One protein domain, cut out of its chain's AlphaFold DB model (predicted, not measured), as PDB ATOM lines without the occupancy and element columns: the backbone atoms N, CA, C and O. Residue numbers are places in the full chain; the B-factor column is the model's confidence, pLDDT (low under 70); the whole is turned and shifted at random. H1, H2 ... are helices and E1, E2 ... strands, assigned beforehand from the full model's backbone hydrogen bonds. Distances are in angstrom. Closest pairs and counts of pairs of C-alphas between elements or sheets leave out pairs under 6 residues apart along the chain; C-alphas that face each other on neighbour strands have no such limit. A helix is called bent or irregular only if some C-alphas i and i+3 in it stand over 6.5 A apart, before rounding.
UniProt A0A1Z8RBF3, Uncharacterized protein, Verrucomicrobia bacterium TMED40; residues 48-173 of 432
ATOM      1  N   GLU A  48     197.355 202.453 299.566       80.50
ATOM      2  CA  GLU A  48     198.277 202.945 300.586       80.50
ATOM      3  C   GLU A  48     197.733 204.244 301.178       80.50
ATOM      4  O   GLU A  48     197.301 205.133 300.441       80.50
ATOM      5  N   ILE A  49     197.771 204.372 302.506       81.50
ATOM      6  CA  ILE A  49     197.339 205.581 303.215       81.50
ATOM      7  C   ILE A  49     198.567 206.301 303.767       81.50
ATOM      8  O   ILE A  49     199.413 205.704 304.432       81.50
ATOM      9  N   GLN A  50     198.641 207.609 303.538       79.75
ATOM     10  CA  GLN A  50     199.600 208.497 304.184       79.75
ATOM     11  C   GLN A  50     198.833 209.555 304.979       79.75
ATOM     12  O   GLN A  50     198.081 210.355 304.422       79.75
ATOM     13  N   LYS A  51     198.998 209.550 306.306       73.19
ATOM     14  CA  LYS A  51     198.301 210.469 307.213       73.19
ATOM     15  C   LYS A  51     199.270 211.495 307.790       73.19
ATOM     16  O   LYS A  51     200.163 211.151 308.557       73.19
ATOM     17  N   ASN A  52     199.036 212.766 307.475       71.19
ATOM     18  CA  ASN A  52     199.648 213.916 308.136       71.19
ATOM     19  C   ASN A  52     198.630 214.582 309.078       71.19
ATOM     20  O   ASN A  52     197.424 214.398 308.931       71.19
ATOM     21  N   LYS A  53     199.098 215.379 310.053       60.75
ATOM     22  CA  LYS A  53     198.253 215.977 311.117       60.75
ATOM     23  C   LYS A  53     197.020 216.748 310.609       60.75
ATOM     24  O   LYS A  53     196.067 216.894 311.367       60.75
ATOM     25  N   SER A  54     197.034 217.230 309.365       64.81
ATOM     26  CA  SER A  54     195.921 217.962 308.745       64.81
ATOM     27  C   SER A  54     195.322 217.294 307.502       64.81
ATOM     28  O   SER A  54     194.188 217.614 307.163       64.81
ATOM     29  N   ASN A  55     196.048 216.393 306.828       74.56
ATOM     30  CA  ASN A  55     195.679 215.869 305.510       74.56
ATOM     31  C   ASN A  55     195.838 214.347 305.480       74.56
ATOM     32  O   ASN A  55     196.849 213.818 305.948       74.56
ATOM     33  N   VAL A  56     194.870 213.660 304.878       82.06
ATOM     34  CA  VAL A  56     194.955 212.226 304.595       82.06
ATOM     35  C   VAL A  56     195.048 212.035 303.089       82.06
ATOM     36  O   VAL A  56     194.182 212.506 302.351       82.06
ATOM     37  N   GLU A  57     196.089 211.347 302.640       85.81
ATOM     38  CA  GLU A  57     196.301 210.990 301.242       85.81
ATOM     39  C   GLU A  57     196.131 209.482 301.058       85.81
ATOM     40  O   GLU A  57     196.631 208.688 301.855       85.81
ATOM     41  N   ILE A  58     195.411 209.091 300.007       84.38
ATOM     42  CA  ILE A  58     195.245 207.698 299.596       84.38
ATOM     43  C   ILE A  58     195.817 207.527 298.195       84.38
ATOM     44  O   ILE A  58     195.428 208.230 297.261       84.38
ATOM     45  N   THR A  59     196.705 206.551 298.044       84.50
ATOM     46  CA  THR A  59     197.210 206.094 296.749       84.50
ATOM     47  C   THR A  59     196.581 204.749 296.438       84.50
ATOM     48  O   THR A  59     196.694 203.821 297.229       84.50
ATOM     49  N   PHE A  60     195.922 204.620 295.292       80.06
ATOM     50  CA  PHE A  60     195.392 203.331 294.853       80.06
ATOM     51  C   PHE A  60     196.377 202.638 293.914       80.06
ATOM     52  O   PHE A  60     196.958 203.276 293.037       80.06
ATOM     53  N   LEU A  61     196.543 201.326 294.086       75.38
ATOM     54  CA  LEU A  61     197.475 200.520 293.285       75.38
ATOM     55  C   LEU A  61     196.930 200.207 291.876       75.38
ATOM     56  O   LEU A  61     197.694 199.848 290.985       75.38
ATOM     57  N   GLY A  62     195.617 200.364 291.660       75.69
ATOM     58  CA  GLY A  62     194.943 200.171 290.371       75.69
ATOM     59  C   GLY A  62     194.481 201.474 289.707       75.69
ATOM     60  O   GLY A  62     194.523 202.551 290.300       75.69
ATOM     61  N   ASN A  63     193.989 201.364 288.469       79.31
ATOM     62  CA  ASN A  63     193.346 202.479 287.771       79.31
ATOM     63  C   ASN A  63     191.954 202.715 288.356       79.31
ATOM     64  O   ASN A  63     191.107 201.820 288.313       79.31
ATOM     65  N   ILE A  64     191.716 203.910 288.896       82.50
ATOM     66  CA  ILE A  64     190.433 204.263 289.506       82.50
ATOM     67  C   ILE A  64     189.880 205.536 288.873       82.50
ATOM     68  O   ILE A  64     190.612 206.483 288.600       82.50
ATOM     69  N   GLU A  65     188.563 205.556 288.687       83.94
ATOM     70  CA  GLU A  65     187.784 206.671 288.136       83.94
ATOM     71  C   GLU A  65     187.313 207.654 289.224       83.94
ATOM     72  O   GLU A  65     186.158 208.086 289.258       83.94
ATOM     73  N   LEU A  66     188.186 207.983 290.177       85.31
ATOM     74  CA  LEU A  66     187.812 208.805 291.322       85.31
ATOM     75  C   LEU A  66     188.115 210.277 291.043       85.31
ATOM     76  O   LEU A  66     189.271 210.660 290.927       85.31
ATOM     77  N   MET A  67     187.088 211.122 290.962       86.94
ATOM     78  CA  MET A  67     187.257 212.557 290.714       86.94
ATOM     79  C   MET A  67     187.017 213.402 291.970       86.94
ATOM     80  O   MET A  67     186.216 213.012 292.821       86.94
ATOM     81  N   PRO A  68     187.662 214.577 292.104       86.00
ATOM     82  CA  PRO A  68     187.385 215.483 293.215       86.00
ATOM     83  C   PRO A  68     185.907 215.885 293.257       86.00
ATOM     84  O   PRO A  68     185.334 216.262 292.231       86.00
ATOM     85  N   GLY A  69     185.309 215.818 294.446       82.50
ATOM     86  CA  GLY A  69     183.867 215.951 294.677       82.50
ATOM     87  C   GLY A  69     183.117 214.617 294.779       82.50
ATOM     88  O   GLY A  69     181.992 214.608 295.271       82.50
ATOM     89  N   ASN A  70     183.734 213.500 294.377       87.38
ATOM     90  CA  ASN A  70     183.183 212.166 294.614       87.38
ATOM     91  C   ASN A  70     183.434 211.716 296.059       87.38
ATOM     92  O   ASN A  70     184.227 212.310 296.798       87.38
ATOM     93  N   PHE A  71     182.757 210.635 296.441       86.94
ATOM     94  CA  PHE A  71     182.816 210.084 297.784       86.94
ATOM     95  C   PHE A  71     183.517 208.731 297.819       86.94
ATOM     96  O   PHE A  71     183.361 207.909 296.919       86.94
ATOM     97  N   ILE A  72     184.236 208.503 298.908       87.44
ATOM     98  CA  ILE A  72     184.732 207.203 299.332       87.44
ATOM     99  C   ILE A  72     183.927 206.778 300.558       87.44
ATOM    100  O   ILE A  72     183.632 207.596 301.433       87.44
ATOM    101  N   PHE A  73     183.591 205.496 300.633       85.81
ATOM    102  CA  PHE A  73     182.891 204.907 301.764       85.81
ATOM    103  C   PHE A  73     183.856 204.041 302.568       85.81
ATOM    104  O   PHE A  73     184.372 203.040 302.065       85.81
ATOM    105  N   ALA A  74     184.087 204.432 303.819       84.19
ATOM    106  CA  ALA A  74     184.893 203.684 304.774       84.19
ATOM    107  C   ALA A  74     183.960 202.920 305.717       84.19
ATOM    108  O   ALA A  74     183.203 203.529 306.473       84.19
ATOM    109  N   THR A  75     183.989 201.588 305.662       82.19
ATOM    110  CA  THR A  75     183.226 200.735 306.580       82.19
ATOM    111  C   THR A  75     184.147 200.242 307.683       82.19
ATOM    112  O   THR A  75     185.108 199.512 307.433       82.19
ATOM    113  N   LEU A  76     183.859 200.686 308.904       81.06
ATOM    114  CA  LEU A  76     184.579 200.314 310.118       81.06
ATOM    115  C   LEU A  76     184.213 198.887 310.546       81.06
ATOM    116  O   LEU A  76     183.149 198.380 310.189       81.06
ATOM    117  N   GLU A  77     185.038 198.267 311.391       74.19
ATOM    118  CA  GLU A  77     184.747 196.948 311.985       74.19
ATOM    119  C   GLU A  77     183.410 196.913 312.752       74.19
ATOM    120  O   GLU A  77     182.768 195.872 312.849       74.19
ATOM    121  N   SER A  78     182.935 198.067 313.234       71.31
ATOM    122  CA  SER A  78     181.619 198.223 313.869       71.31
ATOM    123  C   SER A  78     180.432 198.080 312.905       71.31
ATOM    124  O   SER A  78     179.281 198.133 313.338       71.31
ATOM    125  N   GLY A  79     180.680 197.944 311.597       69.88
ATOM    126  CA  GLY A  79     179.658 197.918 310.551       69.88
ATOM    127  C   GLY A  79     179.081 199.297 310.212       69.88
ATOM    128  O   GLY A  79     178.187 199.397 309.372       69.88
ATOM    129  N   LYS A  80     179.580 200.370 310.841       78.19
ATOM    130  CA  LYS A  80     179.223 201.746 310.488       78.19
ATOM    131  C   LYS A  80     179.991 202.157 309.234       78.19
ATOM    132  O   LYS A  80     181.217 202.066 309.199       78.19
ATOM    133  N   THR A  81     179.266 202.649 308.236       80.50
ATOM    134  CA  THR A  81     179.866 203.227 307.034       80.50
ATOM    135  C   THR A  81     179.857 204.747 307.109       80.50
ATOM    136  O   THR A  81     178.804 205.354 307.308       80.50
ATOM    137  N   GLU A  82     181.022 205.356 306.921       82.25
ATOM    138  CA  GLU A  82     181.189 206.805 306.848       82.25
ATOM    139  C   GLU A  82     181.548 207.245 305.428       82.25
ATOM    140  O   GLU A  82     182.250 206.549 304.692       82.25
ATOM    141  N   GLN A  83     181.016 208.402 305.037       86.12
ATOM    142  CA  GLN A  83     181.173 208.978 303.707       86.12
ATOM    143  C   GLN A  83     182.221 210.089 303.761       86.12
ATOM    144  O   GLN A  83     182.076 211.052 304.512       86.12
ATOM    145  N   ILE A  84     183.265 209.962 302.947       86.69
ATOM    146  CA  ILE A  84     184.408 210.874 302.920       86.69
ATOM    147  C   ILE A  84     184.497 211.509 301.535       86.69
ATOM    148  O   ILE A  84     184.480 210.811 300.525       86.69
ATOM    149  N   VAL A  85     184.593 212.837 301.479       88.00
ATOM    150  CA  VAL A  85     184.739 213.588 300.223       88.00
ATOM    151  C   VAL A  85     186.195 213.584 299.766       88.00
ATOM    152  O   VAL A  85     187.105 213.784 300.570       88.00
ATOM    153  N   VAL A  86     186.406 213.422 298.462       88.44
ATOM    154  CA  VAL A  86     187.706 213.612 297.808       88.44
ATOM    155  C   VAL A  86     187.880 215.085 297.446       88.44
ATOM    156  O   VAL A  86     187.111 215.626 296.649       88.44
ATOM    157  N   GLU A  87     188.892 215.747 297.999       87.88
ATOM    158  CA  GLU A  87     189.134 217.178 297.776       87.88
ATOM    159  C   GLU A  87     190.032 217.451 296.574       87.88
ATOM    160  O   GLU A  87     189.818 218.424 295.842       87.88
ATOM    161  N   SER A  88     191.038 216.604 296.357       87.44
ATOM    162  CA  SER A  88     191.937 216.746 295.219       87.44
ATOM    163  C   SER A  88     192.504 215.419 294.739       87.44
ATOM    164  O   SER A  88     192.601 214.465 295.505       87.44
ATOM    165  N   ALA A  89     192.867 215.377 293.462       89.38
ATOM    166  CA  ALA A  89     193.506 214.259 292.790       89.38
ATOM    167  C   ALA A  89     194.787 214.758 292.114       89.38
ATOM    168  O   ALA A  89     194.774 215.785 291.431       89.38
ATOM    169  N   SER A  90     195.883 214.034 292.310       88.62
ATOM    170  CA  SER A  90     197.196 214.330 291.748       88.62
ATOM    171  C   SER A  90     197.714 213.129 290.967       88.62
ATOM    172  O   SER A  90     197.836 212.034 291.514       88.62
ATOM    173  N   PHE A  91     198.045 213.327 289.695       88.94
ATOM    174  CA  PHE A  91     198.638 212.301 288.840       88.94
ATOM    175  C   PHE A  91     200.069 212.699 288.486       88.94
ATOM    176  O   PHE A  91     200.308 213.781 287.942       88.94
ATOM    177  N   LYS A  92     201.027 211.816 288.785       86.00
ATOM    178  CA  LYS A  92     202.454 212.066 288.535       86.00
ATOM    179  C   LYS A  92     202.730 212.208 287.035       86.00
ATOM    180  O   LYS A  92     202.108 211.532 286.214       86.00
ATOM    181  N   LYS A  93     203.703 213.037 286.663       87.31
ATOM    182  CA  LYS A  93     204.206 213.159 285.287       87.31
ATOM    183  C   LYS A  93     204.503 211.786 284.675       87.31
ATOM    184  O   LYS A  93     205.012 210.894 285.352       87.31
ATOM    185  N   ARG A  94     204.207 211.619 283.382       83.19
ATOM    186  CA  ARG A  94     204.349 210.359 282.622       83.19
ATOM    187  C   ARG A  94     203.479 209.181 283.096       83.19
ATOM    188  O   ARG A  94     203.582 208.110 282.498       83.19
ATOM    189  N   SER A  95     202.623 209.348 284.109       86.50
ATOM    190  CA  SER A  95     201.650 208.311 284.484       86.50
ATOM    191  C   SER A  95     200.632 208.093 283.364       86.50
ATOM    192  O   SER A  95     200.306 209.024 282.622       86.50
ATOM    193  N   LYS A  96     200.170 206.848 283.208       87.62
ATOM    194  CA  LYS A  96     199.142 206.490 282.225       87.62
ATOM    195  C   LYS A  96     197.785 207.008 282.692       87.62
ATOM    196  O   LYS A  96     197.420 206.808 283.848       87.62
ATOM    197  N   LEU A  97     197.048 207.629 281.780       88.25
ATOM    198  CA  LEU A  97     195.709 208.151 282.009       88.25
ATOM    199  C   LEU A  97     194.779 207.782 280.858       88.25
ATOM    200  O   LEU A  97     195.163 207.808 279.689       88.25
ATOM    201  N   LEU A  98     193.524 207.538 281.212       90.56
ATOM    202  CA  LEU A  98     192.407 207.481 280.287       90.56
ATOM    203  C   LEU A  98     191.476 208.653 280.594       90.56
ATOM    204  O   LEU A  98     190.905 208.730 281.682       90.56
ATOM    205  N   VAL A  99     191.319 209.568 279.642       89.31
ATOM    206  CA  VAL A  99     190.394 210.699 279.756       89.31
ATOM    207  C   VAL A  99     189.143 210.396 278.944       89.31
ATOM    208  O   VAL A  99     189.225 210.144 277.744       89.31
ATOM    209  N   VAL A 100     187.987 210.429 279.600       90.38
ATOM    210  CA  VAL A 100     186.673 210.261 278.971       90.38
ATOM    211  C   VAL A 100     186.027 211.635 278.845       90.38
ATOM    212  O   VAL A 100     185.882 212.359 279.835       90.38
ATOM    213  N   LEU A 101     185.678 212.009 277.620       89.56
ATOM    214  CA  LEU A 101     185.007 213.262 277.297       89.56
ATOM    215  C   LEU A 101     183.482 213.119 277.416       89.56
ATOM    216  O   LEU A 101     182.950 212.016 277.346       89.56
ATOM    217  N   ASN A 102     182.772 214.242 277.561       88.62
ATOM    218  CA  ASN A 102     181.303 214.271 277.691       88.62
ATOM    219  C   ASN A 102     180.554 213.706 276.465       88.62
ATOM    220  O   ASN A 102     179.368 213.406 276.559       88.62
ATOM    221  N   ASP A 103     181.214 213.618 275.311       86.50
ATOM    222  CA  ASP A 103     180.691 213.014 274.078       86.50
ATOM    223  C   ASP A 103     180.930 211.490 274.014       86.50
ATOM    224  O   ASP A 103     180.574 210.847 273.028       86.50
ATOM    225  N   GLY A 104     181.519 210.904 275.061       83.38
ATOM    226  CA  GLY A 104     181.868 209.488 275.141       83.38
ATOM    227  C   GLY A 104     183.201 209.128 274.480       83.38
ATOM    228  O   GLY A 104     183.616 207.967 274.549       83.38
ATOM    229  N   MET A 105     183.908 210.089 273.870       88.50
ATOM    230  CA  MET A 105     185.222 209.846 273.280       88.50
ATOM    231  C   MET A 105     186.259 209.566 274.376       88.50
ATOM    232  O   MET A 105     186.350 210.273 275.383       88.50
ATOM    233  N   LYS A 106     187.073 208.527 274.162       89.88
ATOM    234  CA  LYS A 106     188.138 208.107 275.077       89.88
ATOM    235  C   LYS A 106     189.495 208.486 274.505       89.88
ATOM    236  O   LYS A 106     189.803 208.155 273.363       89.88
ATOM    237  N   ILE A 107     190.302 209.173 275.304       87.19
ATOM    238  CA  ILE A 107     191.671 209.552 274.958       87.19
ATOM    239  C   ILE A 107     192.601 208.843 275.934       87.19
ATOM    240  O   ILE A 107     192.638 209.172 277.121       87.19
ATOM    241  N   GLU A 108     193.333 207.858 275.428       89.62
ATOM    242  CA  GLU A 108     194.390 207.175 276.167       89.62
ATOM    243  C   GLU A 108     195.728 207.883 275.932       89.62
ATOM    244  O   GLU A 108     196.056 208.279 274.811       89.62
ATOM    245  N   GLY A 109     196.501 208.072 276.999       88.12
ATOM    246  CA  GLY A 109     197.828 208.663 276.899       88.12
ATOM    247  C   GLY A 109     198.516 208.801 278.248       88.12
ATOM    248  O   GLY A 109     198.171 208.134 279.224       88.12
ATOM    249  N   ARG A 110     199.534 209.659 278.311       88.00
ATOM    250  CA  ARG A 110     200.308 209.922 279.530       88.00
ATOM    251  C   ARG A 110     200.162 211.365 279.987       88.00
ATOM    252  O   ARG A 110     199.992 212.267 279.170       88.00
ATOM    253  N   VAL A 111     200.279 211.608 281.294       85.38
ATOM    254  CA  VAL A 111     200.453 212.977 281.809       85.38
ATOM    255  C   VAL A 111     201.691 213.590 281.163       85.38
ATOM    256  O   VAL A 111     202.740 212.939 281.102       85.38
ATOM    257  N   SER A 112     201.574 214.848 280.731       81.88
ATOM    258  CA  SER A 112     202.689 215.618 280.176       81.88
ATOM    259  C   SER A 112     203.973 215.459 281.012       81.88
ATOM    260  O   SER A 112     203.928 215.493 282.244       81.88
ATOM    261  N   PRO A 113     205.151 215.307 280.379       77.12
ATOM    262  CA  PRO A 113     206.406 215.089 281.098       77.12
ATOM    263  C   PRO A 113     206.862 216.299 281.929       77.12
ATOM    264  O   PRO A 113     207.733 216.145 282.786       77.12
ATOM    265  N   ASN A 114     206.287 217.480 281.683       78.00
ATOM    266  CA  ASN A 114     206.749 218.746 282.250       78.00
ATOM    267  C   ASN A 114     206.129 219.072 283.616       78.00
ATOM    268  O   ASN A 114     206.715 219.852 284.365       78.00
ATOM    269  N   GLN A 115     204.964 218.509 283.953       80.19
ATOM    270  CA  GLN A 115     204.250 218.851 285.185       80.19
ATOM    271  C   GLN A 115     203.301 217.730 285.625       80.19
ATOM    272  O   GLN A 115     202.701 217.059 284.789       80.19
ATOM    273  N   ASP A 116     203.131 217.574 286.939       84.56
ATOM    274  CA  ASP A 116     202.094 216.719 287.518       84.56
ATOM    275  C   ASP A 116     200.697 217.321 287.286       84.56
ATOM    276  O   ASP A 116     200.494 218.538 287.357       84.56
ATOM    277  N   LEU A 117     199.712 216.465 287.020       84.50
ATOM    278  CA  LEU A 117     198.332 216.892 286.820       84.50
ATOM    279  C   LEU A 117     197.624 216.968 288.171       84.50
ATOM    280  O   LEU A 117     197.339 215.945 288.786       84.50
ATOM    281  N   PHE A 118     197.294 218.185 288.597       86.31
ATOM    282  CA  PHE A 118     196.632 218.433 289.873       86.31
ATOM    283  C   PHE A 118     195.220 219.004 289.693       86.31
ATOM    284  O   PHE A 118     195.020 220.068 289.091       86.31
ATOM    285  N   ILE A 119     194.236 218.300 290.250       86.88
ATOM    286  CA  ILE A 119     192.805 218.569 290.102       86.88
ATOM    287  C   ILE A 119     192.198 218.766 291.491       86.88
ATOM    288  O   ILE A 119     192.334 217.910 292.355       86.88
ATOM    289  N   LYS A 120     191.513 219.890 291.711       85.62
ATOM    290  CA  LYS A 120     190.822 220.223 292.970       85.62
ATOM    291  C   LYS A 120     189.306 220.150 292.809       85.62
ATOM    292  O   LYS A 120     188.796 220.113 291.689       85.62
ATOM    293  N   SER A 121     188.579 220.172 293.921       80.56
ATOM    294  CA  SER A 121     187.128 220.366 293.933       80.56
ATOM    295  C   SER A 121     186.714 221.579 293.077       80.56
ATOM    296  O   SER A 121     187.410 222.594 293.008       80.56
ATOM    297  N   GLY A 122     185.608 221.449 292.337       79.38
ATOM    298  CA  GLY A 122     185.139 222.487 291.403       79.38
ATOM    299  C   GLY A 122     185.886 222.566 290.062       79.38
ATOM    300  O   GLY A 122     185.689 223.523 289.311       79.38
ATOM    301  N   TRP A 123     186.712 221.569 289.723       81.62
ATOM    302  CA  TRP A 123     187.525 221.539 288.496       81.62
ATOM    303  C   TRP A 123     186.746 221.752 287.189       81.62
ATOM    304  O   TRP A 123     187.295 222.347 286.265       81.62
ATOM    305  N   LYS A 124     185.470 221.352 287.117       79.81
ATOM    306  CA  LYS A 124     184.619 221.542 285.924       79.81
ATOM    307  C   LYS A 124     184.422 223.013 285.536       79.81
ATOM    308  O   LYS A 124     184.277 223.318 284.356       79.81
ATOM    309  N   ASN A 125     184.471 223.923 286.510       79.44
ATOM    310  CA  ASN A 125     184.283 225.362 286.296       79.44
ATOM    311  C   ASN A 125     185.613 226.115 286.119       79.44
ATOM    312  O   ASN A 125     185.628 227.339 285.973       79.44
ATOM    313  N   ARG A 126     186.750 225.408 286.152       78.81
ATOM    314  CA  ARG A 126     188.075 226.018 286.039       78.81
ATOM    315  C   ARG A 126     188.393 226.327 284.577       78.81
ATOM    316  O   ARG A 126     188.343 225.450 283.718       78.81
ATOM    317  N   LYS A 127     188.818 227.564 284.304       73.56
ATOM    318  CA  LYS A 127     189.437 227.921 283.018       73.56
ATOM    319  C   LYS A 127     190.827 227.277 282.958       73.56
ATOM    320  O   LYS A 127     191.738 227.716 283.653       73.56
ATOM    321  N   GLY A 128     190.961 226.197 282.192       79.50
ATOM    322  CA  GLY A 128     192.216 225.466 282.020       79.50
ATOM    323  C   GLY A 128     192.065 224.239 281.123       79.50
ATOM    324  O   GLY A 128     190.946 223.816 280.814       79.50
ATOM    325  N   THR A 129     193.201 223.671 280.723       85.75
ATOM    326  CA  THR A 129     193.276 222.456 279.909       85.75
ATOM    327  C   THR A 129     194.142 221.388 280.577       85.75
ATOM    328  O   THR A 129     195.038 221.686 281.367       85.75
ATOM    329  N   ILE A 130     193.848 220.133 280.262       85.25
ATOM    330  CA  ILE A 130     194.617 218.941 280.591       85.25
ATOM    331  C   ILE A 130     195.432 218.582 279.357       85.25
ATOM    332  O   ILE A 130     194.869 218.393 278.280       85.25
ATOM    333  N   ASN A 131     196.746 218.480 279.514       87.06
ATOM    334  CA  ASN A 131     197.635 218.071 278.435       87.06
ATOM    335  C   ASN A 131     197.947 216.582 278.583       87.06
ATOM    336  O   ASN A 131     198.594 216.179 279.554       87.06
ATOM    337  N   VAL A 132     197.479 215.790 277.622       86.56
ATOM    338  CA  VAL A 132     197.693 214.343 277.554       86.56
ATOM    339  C   VAL A 132     198.583 214.044 276.358       86.56
ATOM    340  O   VAL A 132     198.284 214.453 275.240       86.56
ATOM    341  N   ASP A 133     199.682 213.346 276.597       86.44
ATOM    342  CA  ASP A 133     200.597 212.896 275.557       86.44
ATOM    343  C   ASP A 133     200.107 211.551 275.007       86.44
ATOM    344  O   ASP A 133     200.205 210.526 275.689       86.44
ATOM    345  N   ALA A 134     199.484 211.580 273.827       85.19
ATOM    346  CA  ALA A 134     198.939 210.411 273.134       85.19
ATOM    347  C   ALA A 134     199.855 210.010 271.961       85.19
ATOM    348  O   ALA A 134     200.782 210.742 271.622       85.19
ATOM    349  N   GLU A 135     199.598 208.867 271.319       78.88
ATOM    350  CA  GLU A 135     200.420 208.390 270.187       78.88
ATOM    351  C   GLU A 135     200.468 209.391 269.018       78.88
ATOM    352  O   GLU A 135     201.519 209.581 268.411       78.88
ATOM    353  N   ASP A 136     199.370 210.118 268.780       79.50
ATOM    354  CA  ASP A 136     199.268 211.159 267.741       79.50
ATOM    355  C   ASP A 136     199.885 212.514 268.154       79.50
ATOM    356  O   ASP A 136     199.716 213.520 267.460       79.50
ATOM    357  N   GLY A 137     200.539 212.576 269.318       83.94
ATOM    358  CA  GLY A 137     201.102 213.785 269.915       83.94
ATOM    359  C   GLY A 137     200.293 214.341 271.092       83.94
ATOM    360  O   GLY A 137     199.288 213.781 271.540       83.94
ATOM    361  N   THR A 138     200.751 215.474 271.631       85.12
ATOM    362  CA  THR A 138     200.167 216.070 272.839       85.12
ATOM    363  C   THR A 138     198.816 216.737 272.549       85.12
ATOM    364  O   THR A 138     198.738 217.750 271.855       85.12
ATOM    365  N   LYS A 139     197.743 216.200 273.136       86.62
ATOM    366  CA  LYS A 139     196.368 216.710 273.033       86.62
ATOM    367  C   LYS A 139     196.036 217.577 274.252       86.62
ATOM    368  O   LYS A 139     196.170 217.137 275.393       86.62
ATOM    369  N   SER A 140     195.585 218.812 274.013       87.75
ATOM    370  CA  SER A 140     195.150 219.743 275.066       87.75
ATOM    371  C   SER A 140     193.623 219.766 275.171       87.75
ATOM    372  O   SER A 140     192.931 220.156 274.232       87.75
ATOM    373  N   ILE A 141     193.089 219.332 276.311       88.19
ATOM    374  CA  ILE A 141     191.659 219.090 276.534       88.19
ATOM    375  C   ILE A 141     191.133 220.047 277.603       88.19
ATOM    376  O   ILE A 141     191.617 220.045 278.726       88.19
ATOM    377  N   ALA A 142     190.111 220.850 277.311       88.56
ATOM    378  CA  ALA A 142     189.506 221.725 278.321       88.56
ATOM    379  C   ALA A 142     188.812 220.931 279.442       88.56
ATOM    380  O   ALA A 142     188.058 220.004 279.152       88.56
ATOM    381  N   PHE A 143     188.981 221.348 280.706       86.75
ATOM    382  CA  PHE A 143     188.340 220.691 281.862       86.75
ATOM    383  C   PHE A 143     186.811 220.589 281.736       86.75
ATOM    384  O   PHE A 143     186.226 219.623 282.207       86.75
ATOM    385  N   SER A 144     186.158 221.543 281.067       85.62
ATOM    386  CA  SER A 144     184.703 221.535 280.853       85.62
ATOM    387  C   SER A 144     184.210 220.402 279.950       85.62
ATOM    388  O   SER A 144     183.045 220.016 280.037       85.62
ATOM    389  N   LYS A 145     185.077 219.873 279.078       87.12
ATOM    390  CA  LYS A 145     184.751 218.782 278.148       87.12
ATOM    391  C   LYS A 145     185.011 217.398 278.740       87.12
ATOM    392  O   LYS A 145     184.610 216.412 278.132       87.12
ATOM    393  N   VAL A 146     185.693 217.327 279.880       88.06
ATOM    394  CA  VAL A 146     186.076 216.072 280.526       88.06
ATOM    395  C   VAL A 146     184.948 215.607 281.436       88.06
ATOM    396  O   VAL A 146     184.532 216.326 282.345       88.06
ATOM    397  N   GLU A 147     184.486 214.384 281.210       87.25
ATOM    398  CA  GLU A 147     183.512 213.731 282.072       87.25
ATOM    399  C   GLU A 147     184.227 213.070 283.254       87.25
ATOM    400  O   GLU A 147     183.873 213.311 284.413       87.25
ATOM    401  N   LYS A 148     185.247 212.249 282.952       87.19
ATOM    402  CA  LYS A 148     185.965 211.397 283.913       87.19
ATOM    403  C   LYS A 148     187.425 211.207 283.504       87.19
ATOM    404  O   LYS A 148     187.767 211.266 282.324       87.19
ATOM    405  N   ILE A 149     188.278 210.936 284.487       88.25
ATOM    406  CA  ILE A 149     189.681 210.563 284.282       88.25
ATOM    407  C   ILE A 149     189.940 209.301 285.101       88.25
ATOM    408  O   ILE A 149     189.610 209.261 286.286       88.25
ATOM    409  N   SER A 150     190.519 208.287 284.463       87.00
ATOM    410  CA  SER A 150     190.931 207.034 285.093       87.00
ATOM    411  C   SER A 150     192.448 206.912 285.068       87.00
ATOM    412  O   SER A 150     193.080 207.160 284.038       87.00
ATOM    413  N   GLY A 151     193.033 206.518 286.194       84.25
ATOM    414  CA  GLY A 151     194.462 206.239 286.293       84.25
ATOM    415  C   GLY A 151     194.927 206.039 287.728       84.25
ATOM    416  O   GLY A 151     194.135 206.122 288.673       84.25
ATOM    417  N   SER A 152     196.223 205.777 287.887       83.19
ATOM    418  CA  SER A 152     196.873 205.684 289.193       83.19
ATOM    419  C   SER A 152     197.253 207.081 289.693       83.19
ATOM    420  O   SER A 152     198.162 207.739 289.180       83.19
ATOM    421  N   GLY A 153     196.505 207.561 290.685       83.94
ATOM    422  CA  GLY A 153     196.647 208.897 291.261       83.94
ATOM    423  C   GLY A 153     196.726 208.874 292.785       83.94
ATOM    424  O   GLY A 153     196.326 207.903 293.429       83.94
ATOM    425  N   ILE A 154     197.242 209.967 293.342       88.06
ATOM    426  CA  ILE A 154     197.238 210.268 294.776       88.06
ATOM    427  C   ILE A 154     196.033 211.167 295.052       88.06
ATOM    428  O   ILE A 154     195.879 212.215 294.421       88.06
ATOM    429  N   TYR A 155     195.182 210.770 295.991       88.56
ATOM    430  CA  TYR A 155     193.935 211.458 296.304       88.56
ATOM    431  C   TYR A 155     193.973 212.018 297.722       88.56
ATOM    432  O   TYR A 155     194.165 211.273 298.680       88.56
ATOM    433  N   SER A 156     193.748 213.322 297.868       87.25
ATOM    434  CA  SER A 156     193.630 213.969 299.177       87.25
ATOM    435  C   SER A 156     192.173 213.968 299.627       87.25
ATOM    436  O   SER A 156     191.279 214.393 298.886       87.25
ATOM    437  N   LEU A 157     191.941 213.490 300.846       86.31
ATOM    438  CA  LEU A 157     190.621 213.394 301.458       86.31
ATOM    439  C   LEU A 157     190.301 214.621 302.308       86.31
ATOM    440  O   LEU A 157     191.198 215.253 302.864       86.31
ATOM    441  N   GLY A 158     189.007 214.903 302.452       81.94
ATOM    442  CA  GLY A 158     188.522 215.989 303.294       81.94
ATOM    443  C   GLY A 158     188.705 215.762 304.800       81.94
ATOM    444  O   GLY A 158     189.026 214.656 305.243       81.94
ATOM    445  N   PRO A 159     188.438 216.793 305.624       76.38
ATOM    446  CA  PRO A 159     188.778 216.831 307.052       76.38
ATOM    447  C   PRO A 159     188.109 215.730 307.890       76.38
ATOM    448  O   PRO A 159     188.636 215.341 308.932       76.38
ATOM    449  N   SER A 160     186.981 215.183 307.426       74.25
ATOM    450  CA  SER A 160     186.309 214.039 308.054       74.25
ATOM    451  C   SER A 160     187.205 212.793 308.122       74.25
ATOM    452  O   SER A 160     187.114 212.030 309.082       74.25
ATOM    453  N   ALA A 161     188.133 212.622 307.173       75.31
ATOM    454  CA  ALA A 161     189.074 211.501 307.138       75.31
ATOM    455  C   ALA A 161     190.049 211.487 308.325       75.31
ATOM    456  O   ALA A 161     190.497 210.425 308.752       75.31
ATOM    457  N   THR A 162     190.374 212.650 308.896       73.94
ATOM    458  CA  THR A 162     191.352 212.760 309.990       73.94
ATOM    459  C   THR A 162     190.835 212.125 311.283       73.94
ATOM    460  O   THR A 162     191.629 211.591 312.064       73.94
ATOM    461  N   SER A 163     189.513 212.130 311.477       73.94
ATOM    462  CA  SER A 163     188.831 211.564 312.648       73.94
ATOM    463  C   SER A 163     188.639 210.042 312.603       73.94
ATOM    464  O   SER A 163     188.304 209.444 313.622       73.94
ATOM    465  N   ILE A 164     188.892 209.414 311.450       76.56
ATOM    466  CA  ILE A 164     188.627 207.995 311.196       76.56
ATOM    467  C   ILE A 164     189.952 207.221 311.169       76.56
ATOM    468  O   ILE A 164     190.955 207.688 310.620       76.56
ATOM    469  N   ASP A 165     189.959 206.024 311.761       77.38
ATOM    470  CA  ASP A 165     191.059 205.062 311.629       77.38
ATOM    471  C   ASP A 165     190.902 204.279 310.316       77.38
ATOM    472  O   ASP A 165     190.277 203.217 310.255       77.38
ATOM    473  N   LEU A 166     191.406 204.868 309.231       75.56
ATOM    474  CA  LEU A 166     191.286 204.322 307.878       75.56
ATOM    475  C   LEU A 166     192.126 203.057 307.657       75.56
ATOM    476  O   LEU A 166     191.831 202.303 306.735       75.56
ATOM    477  N   GLU A 167     193.129 202.792 308.498       73.62
ATOM    478  CA  GLU A 167     193.978 201.597 308.382       73.62
ATOM    479  C   GLU A 167     193.224 200.315 308.763       73.62
ATOM    480  O   GLU A 167     193.538 199.237 308.260       73.62
ATOM    481  N   LYS A 168     192.191 200.435 309.606       75.25
ATOM    482  CA  LYS A 168     191.311 199.327 310.016       75.25
ATOM    483  C   LYS A 168     189.981 199.295 309.265       75.25
ATOM    484  O   LYS A 168     189.160 198.411 309.496       75.25
ATOM    485  N   ALA A 169     189.738 200.266 308.388       76.38
ATOM    486  CA  ALA A 169     188.501 200.357 307.630       76.38
ATOM    487  C   ALA A 169     188.608 199.612 306.293       76.38
ATOM    488  O   ALA A 169     189.653 199.577 305.643       76.38
ATOM    489  N   THR A 170     187.483 199.059 305.841       79.81
ATOM    490  CA  THR A 170     187.339 198.604 304.454       79.81
ATOM    491  C   THR A 170     186.902 199.784 303.594       79.81
ATOM    492  O   THR A 170     185.893 200.437 303.872       79.81
ATOM    493  N   ILE A 171     187.694 200.095 302.570       82.44
ATOM    494  CA  ILE A 171     187.483 201.257 301.706       82.44
ATOM    495  C   ILE A 171     186.808 200.813 300.412       82.44
ATOM    496  O   ILE A 171     187.261 199.883 299.749       82.44
ATOM    497  N   SER A 172     185.738 201.506 300.034       81.12
ATOM    498  CA  SER A 172     185.024 201.283 298.777       81.12
ATOM    499  C   SER A 172     184.775 202.602 298.048       81.12
ATOM    500  O   SER A 172     184.447 203.621 298.653       81.12
ATOM    501  N   THR A 173     184.955 202.587 296.729       80.12
ATOM    502  CA  THR A 173     184.667 203.722 295.833       80.12
ATOM    503  C   THR A 173     183.227 203.706 295.317       80.12
ATOM    504  O   THR A 173     182.744 204.706 294.793       80.12
TER     505      THR A 173
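What this domain is: This is residues 48 to 173 of the 432 residues of an uncharacterized protein of Verrucomicrobia bacterium TMED40 (UniProt A0A1Z8RBF3). Two lobes of strands stand end to end. In one, E1, E2, E11, E4, E3 and E12 wrap into an open trough with a gap between E1 and E12 and the short helix H1 near one end; in the other, E9, E8, E6, E5 and E10 make a strongly twisted sheet, and the long, bent E4 runs from the first lobe to the junction, where E7 pairs with it. The printed part has 126 residues, with E1 to E11, H1 and E12 in that order along the chain. The class is mostly strand; one sheet is branched, the other has the order E9, E8, E6, E5, E10, and both are antiparallel. The whole is compact, with a radius of gyration of the C-alphas of 15.4 A, yet only just elongated, spanning 50 by 25 by 23 A.

Where its parts are: The branched sheet holds E1, residues 48 to 51, from C-alpha 48 at (198.277, 202.945, 300.586); E2, 56 to 60; E3, 71 to 75; E4, 81 to 91, 27.7 A long; E7, 117 to 120; E11, 154 to 157; and E12, 170 to 172, ending with C-alpha 172 at (185.024, 201.283, 298.777). The other sheet holds E5, 96 to 101, 16.4 A; E6, 106 to 111, 14.9 A; E8, 129 to 134, 14.9 A; E9, 137 to 142, 16.4 A; and E10, 146 to 151, 14.2 A. H1 is residues 159 to 163.

How they stand to each other: E4 bends by 63 degrees at residue 87. Its residues 81 to 85 pair with E3 (N 72 and O 84, 2.8 A), 86 to 90 with E11 (N 90 and O 154, 2.8 A), and 88 to 91 with E7 (N 89 and O 119, 2.8 A). E2 has E11 on one side (N 58 and O 155, 2.8 A) and E1 on the other, in a hairpin (N 50 and O 57, 2.8 A). E12 is an edge strand beside E3 (N 73 and O 172, 2.9 A); E1 and E12 are apart. H1 is on this sheet at a height of 6.4 A, over none of its strands; the closest C-alphas of H1 and E4, Ala 161 and Ile 84, are 6.3 A apart. Its one O i to N i+4 pair is out of hydrogen-bond range, but 2 of 2 O i to N i+3 pairs are within it. In the other sheet N and O pairs within range include N 98 and O 150, 2.9 A, for E5 and E10; N 99 and O 107, 2.9 A, for the hairpin E5 and E6; N 110 and O 133, 2.8 A, for E6 and E8; and N 139 and O 132, 2.8 A, for the hairpin E8 and E9. E9 and E10 meet only through their link. Between the sheets, the closest C-alphas of E4 and E6, Phe 91 and Val 111, are 7.3 A apart.

The domain as a whole: The C-alphas farthest apart, Ser 78 and Asp 136, are 51.1 A apart. The printed part has no cut, and no link is long. The mean pLDDT of the printed part is 82.9; residues 53 to 54 and 79 are under 70.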